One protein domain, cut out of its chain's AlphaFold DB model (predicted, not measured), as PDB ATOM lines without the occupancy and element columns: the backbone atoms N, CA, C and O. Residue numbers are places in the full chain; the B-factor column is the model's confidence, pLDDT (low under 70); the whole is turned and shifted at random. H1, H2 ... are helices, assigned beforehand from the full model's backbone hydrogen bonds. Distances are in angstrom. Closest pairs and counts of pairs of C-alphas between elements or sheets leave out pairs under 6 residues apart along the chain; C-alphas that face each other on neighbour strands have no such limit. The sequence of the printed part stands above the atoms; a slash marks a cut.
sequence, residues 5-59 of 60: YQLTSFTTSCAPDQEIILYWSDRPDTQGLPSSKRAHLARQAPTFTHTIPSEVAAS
ATOM      1  N   TYR A   5     141.084 404.228 354.435       92.88
ATOM      2  CA  TYR A   5     140.906 403.472 353.191       92.88
ATOM      3  C   TYR A   5     141.133 401.959 353.342       92.88
ATOM      4  O   TYR A   5     140.721 401.192 352.477       92.88
ATOM      5  N   GLN A   6     141.752 401.510 354.439       90.56
ATOM      6  CA  GLN A   6     141.951 400.090 354.755       90.56
ATOM      7  C   GLN A   6     140.825 399.488 355.608       90.56
ATOM      8  O   GLN A   6     140.860 398.295 355.916       90.56
ATOM      9  N   LEU A   7     139.853 400.290 356.050       94.12
ATOM     10  CA  LEU A   7     138.753 399.819 356.885       94.12
ATOM     11  C   LEU A   7     137.595 399.342 356.009       94.12
ATOM     12  O   LEU A   7     137.023 400.126 355.259       94.12
ATOM     13  N   THR A   8     137.189 398.078 356.163       94.00
ATOM     14  CA  THR A   8     136.063 397.507 355.404       94.00
ATOM     15  C   THR A   8     134.779 398.308 355.599       94.00
ATOM     16  O   THR A   8     134.075 398.588 354.634       94.00
ATOM     17  N   SER A   9     134.497 398.737 356.834       94.56
ATOM     18  CA  SER A   9     133.329 399.570 357.137       94.56
ATOM     19  C   SER A   9     133.314 400.861 356.320       94.56
ATOM     20  O   SER A   9     132.256 401.260 355.840       94.56
ATOM     21  N   PHE A  10     134.478 401.479 356.111       94.94
ATOM     22  CA  PHE A  10     134.620 402.653 355.260       94.94
ATOM     23  C   PHE A  10     134.441 402.282 353.786       94.94
ATOM     24  O   PHE A  10     133.574 402.841 353.126       94.94
ATOM     25  N   THR A  11     135.182 401.299 353.266       94.25
ATOM     26  CA  THR A  11     135.132 400.955 351.831       94.25
ATOM     27  C   THR A  11     133.765 400.456 351.365       94.25
ATOM     28  O   THR A  11     133.444 400.589 350.192       94.25
ATOM     29  N   THR A  12     132.963 399.880 352.262       94.00
ATOM     30  CA  THR A  12     131.606 399.406 351.948       94.00
ATOM     31  C   THR A  12     130.553 400.513 352.025       94.00
ATOM     32  O   THR A  12     129.520 400.398 351.376       94.00
ATOM     33  N   SER A  13     130.785 401.568 352.812       95.81
ATOM     34  CA  SER A  13     129.817 402.661 353.002       95.81
ATOM     35  C   SER A  13     130.165 403.943 352.245       95.81
ATOM     36  O   SER A  13     129.303 404.806 352.090       95.81
ATOM     37  N   CYS A  14     131.409 404.086 351.784       96.50
ATOM     38  CA  CYS A  14     131.864 405.247 351.032       96.50
ATOM     39  C   CYS A  14     131.127 405.341 349.689       96.50
ATOM     40  O   CYS A  14     131.023 404.353 348.962       96.50
ATOM     41  N   ALA A  15     130.638 406.536 349.358       97.62
ATOM     42  CA  ALA A  15     130.054 406.829 348.054       97.62
ATOM     43  C   ALA A  15     131.152 406.939 346.974       97.62
ATOM     44  O   ALA A  15     132.285 407.313 347.291       97.62
ATOM     45  N   PRO A  16     130.847 406.643 345.699       98.00
ATOM     46  CA  PRO A  16     131.791 406.836 344.605       98.00
ATOM     47  C   PRO A  16     132.093 408.318 344.365       98.00
ATOM     48  O   PRO A  16     131.273 409.199 344.643       98.00
ATOM     49  N   ASP A  17     133.254 408.590 343.770       98.06
ATOM     50  CA  ASP A  17     133.782 409.940 343.548       98.06
ATOM     51  C   ASP A  17     132.753 410.840 342.834       98.06
ATOM     52  O   ASP A  17     132.540 411.996 343.204       98.06
ATOM     53  N   GLN A  18     132.073 410.294 341.820       98.19
ATOM     54  CA  GLN A  18     131.085 411.005 341.009       98.19
ATOM     55  C   GLN A  18     129.871 411.447 341.832       98.19
ATOM     56  O   GLN A  18     129.384 412.559 341.637       98.19
ATOM     57  N   GLU A  19     129.386 410.601 342.742       97.88
ATOM     58  CA  GLU A  19     128.229 410.911 343.587       97.88
ATOM     59  C   GLU A  19     128.566 412.031 344.569       97.88
ATOM     60  O   GLU A  19     127.796 412.980 344.709       97.88
ATOM     61  N   ILE A  20     129.758 411.980 345.168       97.56
ATOM     62  CA  ILE A  20     130.258 413.032 346.058       97.56
ATOM     63  C   ILE A  20     130.334 414.367 345.304       97.56
ATOM     64  O   ILE A  20     129.840 415.384 345.792       97.56
ATOM     65  N   ILE A  21     130.912 414.374 344.097       96.81
ATOM     66  CA  ILE A  21     131.031 415.584 343.272       96.81
ATOM     67  C   ILE A  21     129.651 416.152 342.918       96.81
ATOM     68  O   ILE A  21     129.434 417.356 343.058       96.81
ATOM     69  N   LEU A  22     128.724 415.305 342.460       96.62
ATOM     70  CA  LEU A  22     127.376 415.729 342.077       96.62
ATOM     71  C   LEU A  22     126.607 416.293 343.275       96.62
ATOM     72  O   LEU A  22     126.085 417.403 343.183       96.62
ATOM     73  N   TYR A  23     126.624 415.580 344.406       96.31
ATOM     74  CA  TYR A  23     125.959 415.988 345.642       96.31
ATOM     75  C   TYR A  23     126.384 417.384 346.089       96.31
ATOM     76  O   TYR A  23     125.542 418.231 346.390       96.31
ATOM     77  N   TRP A  24     127.695 417.639 346.121       95.69
ATOM     78  CA  TRP A  24     128.190 418.951 346.512       95.69
ATOM     79  C   TRP A  24     127.879 420.007 345.459       95.69
ATOM     80  O   TRP A  24     127.499 421.099 345.849       95.69
ATOM     81  N   SER A  25     127.940 419.685 344.162       95.50
ATOM     82  CA  SER A  25     127.652 420.651 343.090       95.50
ATOM     83  C   SER A  25     126.208 421.155 343.034       95.50
ATOM     84  O   SER A  25     125.959 422.197 342.428       95.50
ATOM     85  N   ASP A  26     125.266 420.432 343.639       92.94
ATOM     86  CA  ASP A  26     123.859 420.834 343.717       92.94
ATOM     87  C   ASP A  26     123.572 421.719 344.943       92.94
ATOM     88  O   ASP A  26     122.465 422.250 345.087       92.94
ATOM     89  N   ARG A  27     124.550 421.912 345.839       94.31
ATOM     90  CA  ARG A  27     124.368 422.773 347.007       94.31
ATOM     91  C   ARG A  27     124.466 424.259 346.648       94.31
ATOM     92  O   ARG A  27     125.371 424.651 345.909       94.31
ATOM     93  N   PRO A  28     123.603 425.111 347.235       92.38
ATOM     94  CA  PRO A  28     123.532 426.534 346.899       92.38
ATOM     95  C   PRO A  28     124.781 427.335 347.297       92.38
ATOM     96  O   PRO A  28     125.009 428.409 346.749       92.38
ATOM     97  N   ASP A  29     125.582 426.836 348.242       93.75
ATOM     98  CA  ASP A  29     126.815 427.458 348.735       93.75
ATOM     99  C   ASP A  29     128.071 427.057 347.943       93.75
ATOM    100  O   ASP A  29     129.172 427.516 348.249       93.75
ATOM    101  N   THR A  30     127.929 426.232 346.903       89.94
ATOM    102  CA  THR A  30     129.048 425.776 346.073       89.94
ATOM    103  C   THR A  30     128.958 426.312 344.648       89.94
ATOM    104  O   THR A  30     127.892 426.682 344.152       89.94
ATOM    105  N   GLN A  31     130.095 426.345 343.948       88.94
ATOM    106  CA  GLN A  31     130.077 426.578 342.509       88.94
ATOM    107  C   GLN A  31     129.499 425.344 341.811       88.94
ATOM    108  O   GLN A  31     130.140 424.293 341.750       88.94
ATOM    109  N   GLY A  32     128.285 425.487 341.281       92.44
ATOM    110  CA  GLY A  32     127.622 424.424 340.536       92.44
ATOM    111  C   GLY A  32     128.384 424.008 339.275       92.44
ATOM    112  O   GLY A  32     129.245 424.719 338.752       92.44
ATOM    113  N   LEU A  33     128.048 422.828 338.757       94.31
ATOM    114  CA  LEU A  33     128.680 422.277 337.560       94.31
ATOM    115  C   LEU A  33     127.868 422.577 336.287       94.31
ATOM    116  O   LEU A  33     126.637 422.445 336.290       94.31
ATOM    117  N   PRO A  34     128.531 422.870 335.149       96.25
ATOM    118  CA  PRO A  34     127.859 422.947 333.858       96.25
ATOM    119  C   PRO A  34     127.075 421.667 333.558       96.25
ATOM    120  O   PRO A  34     127.537 420.558 333.843       96.25
ATOM    121  N   SER A  35     125.909 421.802 332.923       95.44
ATOM    122  CA  SER A  35     125.016 420.670 332.630       95.44
ATOM    123  C   SER A  35     125.692 419.539 331.849       95.44
ATOM    124  O   SER A  35     125.426 418.372 332.122       95.44
ATOM    125  N   SER A  36     126.606 419.858 330.929       96.81
ATOM    126  CA  SER A  36     127.386 418.863 330.183       96.81
ATOM    127  C   SER A  36     128.295 418.030 331.091       96.81
ATOM    128  O   SER A  36     128.353 416.810 330.951       96.81
ATOM    129  N   LYS A  37     128.959 418.669 332.061       96.69
ATOM    130  CA  LYS A  37     129.844 418.006 333.024       96.69
ATOM    131  C   LYS A  37     129.055 417.166 334.030       96.69
ATOM    132  O   LYS A  37     129.451 416.035 334.289       96.69
ATOM    133  N   ARG A  38     127.907 417.658 334.514       96.19
ATOM    134  CA  ARG A  38     126.987 416.864 335.355       96.19
ATOM    135  C   ARG A  38     126.504 415.612 334.632       96.19
ATOM    136  O   ARG A  38     126.601 414.514 335.165       96.19
ATOM    137  N   ALA A  39     126.049 415.767 333.389       97.12
ATOM    138  CA  ALA A  39     125.573 414.651 332.579       97.12
ATOM    139  C   ALA A  39     126.686 413.649 332.233       97.12
ATOM    140  O   ALA A  39     126.412 412.461 332.092       97.12
ATOM    141  N   HIS A  40     127.930 414.112 332.093       97.56
ATOM    142  CA  HIS A  40     129.085 413.235 331.930       97.56
ATOM    143  C   HIS A  40     129.344 412.415 333.202       97.56
ATOM    144  O   HIS A  40     129.354 411.192 333.122       97.56
ATOM    145  N   LEU A  41     129.463 413.071 334.363       97.25
ATOM    146  CA  LEU A  41     129.693 412.416 335.659       97.25
ATOM    147  C   LEU A  41     128.591 411.406 336.005       97.25
ATOM    148  O   LEU A  41     128.894 410.292 336.406       97.25
ATOM    149  N   ALA A  42     127.323 411.756 335.772       95.75
ATOM    150  CA  ALA A  42     126.181 410.887 336.068       95.75
ATOM    151  C   ALA A  42     126.123 409.606 335.212       95.75
ATOM    152  O   ALA A  42     125.405 408.673 335.558       95.75
ATOM    153  N   ARG A  43     126.835 409.561 334.077       97.25
ATOM    154  CA  ARG A  43     126.898 408.386 333.187       97.25
ATOM    155  C   ARG A  43     128.220 407.631 333.273       97.25
ATOM    156  O   ARG A  43     128.347 406.577 332.652       97.25
ATOM    157  N   GLN A  44     129.219 408.180 333.960       97.19
ATOM    158  CA  GLN A  44     130.488 407.493 334.162       97.19
ATOM    159  C   GLN A  44     130.295 406.292 335.090       97.19
ATOM    160  O   GLN A  44     129.460 406.313 335.992       97.19
ATOM    161  N   ALA A  45     131.088 405.243 334.866       97.25
ATOM    162  CA  ALA A  45     131.154 404.137 335.807       97.25
ATOM    163  C   ALA A  45     131.660 404.653 337.170       97.25
ATOM    164  O   ALA A  45     132.576 405.481 337.182       97.25
ATOM    165  N   PRO A  46     131.102 404.174 338.296       96.19
ATOM    166  CA  PRO A  46     131.541 404.584 339.626       96.19
ATOM    167  C   PRO A  46     133.036 404.328 339.834       96.19
ATOM    168  O   PRO A  46     133.520 403.223 339.579       96.19
ATOM    169  N   THR A  47     133.757 405.332 340.326       97.75
ATOM    170  CA  THR A  47     135.158 405.199 340.743       97.75
ATOM    171  C   THR A  47     135.308 405.494 342.225       97.75
ATOM    172  O   THR A  47     134.517 406.234 342.804       97.75
ATOM    173  N   PHE A  48     136.328 404.893 342.835       97.19
ATOM    174  CA  PHE A  48     136.663 405.077 344.243       97.19
ATOM    175  C   PHE A  48     138.149 405.407 344.348       97.19
ATOM    176  O   PHE A  48     139.004 404.517 344.290       97.19
ATOM    177  N   THR A  49     138.469 406.691 344.478       96.00
ATOM    178  CA  THR A  49     139.856 407.149 344.576       96.00
ATOM    179  C   THR A  49     140.331 407.091 346.029       96.00
ATOM    180  O   THR A  49     140.342 408.078 346.758       96.00
ATOM    181  N   HIS A  50     140.744 405.900 346.463       94.19
ATOM    182  CA  HIS A  50     141.285 405.637 347.803       94.19
ATOM    183  C   HIS A  50     142.822 405.573 347.796       94.19
ATOM    184  O   HIS A  50     143.431 404.575 348.191       94.19
ATOM    185  N   THR A  51     143.470 406.629 347.302       92.31
ATOM    186  CA  THR A  51     144.926 406.667 347.097       92.31
ATOM    187  C   THR A  51     145.592 407.656 348.048       92.31
ATOM    188  O   THR A  51     145.197 408.816 348.124       92.31
ATOM    189  N   ILE A  52     146.636 407.207 348.748       88.38
ATOM    190  CA  ILE A  52     147.513 408.076 349.540       88.38
ATOM    191  C   ILE A  52     148.755 408.392 348.695       88.38
ATOM    192  O   ILE A  52     149.409 407.449 348.240       88.38
ATOM    193  N   PRO A  53     149.104 409.673 348.476       89.94
ATOM    194  CA  PRO A  53     150.333 410.037 347.780       89.94
ATOM    195  C   PRO A  53     151.567 409.423 348.452       89.94
ATOM    196  O   PRO A  53     151.689 409.429 349.678       89.94
ATOM    197  N   SER A  54     152.497 408.906 347.648       80.56
ATOM    198  CA  SER A  54     153.657 408.136 348.124       80.56
ATOM    199  C   SER A  54     154.549 408.909 349.101       80.56
ATOM    200  O   SER A  54     155.077 408.324 350.042       80.56
ATOM    201  N   GLU A  55     154.659 410.225 348.922       80.12
ATOM    202  CA  GLU A  55     155.418 411.130 349.797       80.12
ATOM    203  C   GLU A  55     154.860 411.164 351.232       80.12
ATOM    204  O   GLU A  55     155.606 411.269 352.202       80.12
ATOM    205  N   VAL A  56     153.541 411.004 351.376       73.31
ATOM    206  CA  VAL A  56     152.839 411.015 352.667       73.31
ATOM    207  C   VAL A  56     152.810 409.614 353.286       73.31
ATOM    208  O   VAL A  56     152.952 409.460 354.498       73.31
ATOM    209  N   ALA A  57     152.686 408.577 352.452       63.12
ATOM    210  CA  ALA A  57     152.651 407.185 352.898       63.12
ATOM    211  C   ALA A  57     153.966 406.728 353.557       63.12
ATOM    212  O   ALA A  57     153.926 405.931 354.488       63.12
ATOM    213  N   ALA A  58     155.115 407.247 353.112       59.66
ATOM    214  CA  ALA A  58     156.427 406.918 353.680       59.66
ATOM    215  C   ALA A  58     156.673 407.515 355.082       59.66
ATOM    216  O   ALA A  58     157.622 407.123 355.755       59.66
ATOM    217  N   SER A  59     155.827 408.456 355.513       56.19
ATOM    218  CA  SER A  59     155.957 409.180 356.786       56.19
ATOM    219  C   SER A  59     154.986 408.687 357.876       56.19
ATOM    220  O   SER A  59     154.906 409.311 358.933       56.19
TER     221      SER A  59
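AT A GLANCE: This is residues 5 to 59 of the 60 residues of an uncharacterized protein of Teladorsagia circumcincta (UniProt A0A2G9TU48). Two short helices, H2 and H3, lie side by side toward one end of a loose, elongated chain, with H1 off by itself and the tail of residues 53 to 59, which holds H4, sticking out at the other end. The printed part has 55 residues with four named helices, H1 to H4 in order, and no named strand; the class is all helix, though under half of the residues, 26 of the 55, are in named helices. The radius of gyration of the C-alphas is 14.2 A and the spans are 40 by 23 by 20 A.

IN THESE COORDINATES: H1, residues 8 to 13, begins at C-alpha 8 (136.063, 397.507, 355.404). H2, residues 17 to 25, is 12.3 A long, and H3, residues 35 to 41, 10.0 A. H4, residues 54 to 57, ends at C-alpha 57 (152.651, 407.185, 352.898).

HOW THE PARTS SIT: H2 and H3, a helical hairpin, only just touch, with 3 pairs of C-alphas within 8 A; the closest, of Gln 18 and Leu 41, are 5.7 A apart. They run opposite ways at a shallow tilt of 28 degrees. H1 and H4 touch no helix. In H1, H2 and H3 every O i to N i+4 pair is within hydrogen-bond range; H4 is too short for one.

THE WHOLE: The C-alphas farthest apart, of Ser 35 and Ser 59, are 40.9 A apart. The printed part has no cut. The link H3 to H4 is long. Residues 57 to 59 have pLDDT under 70.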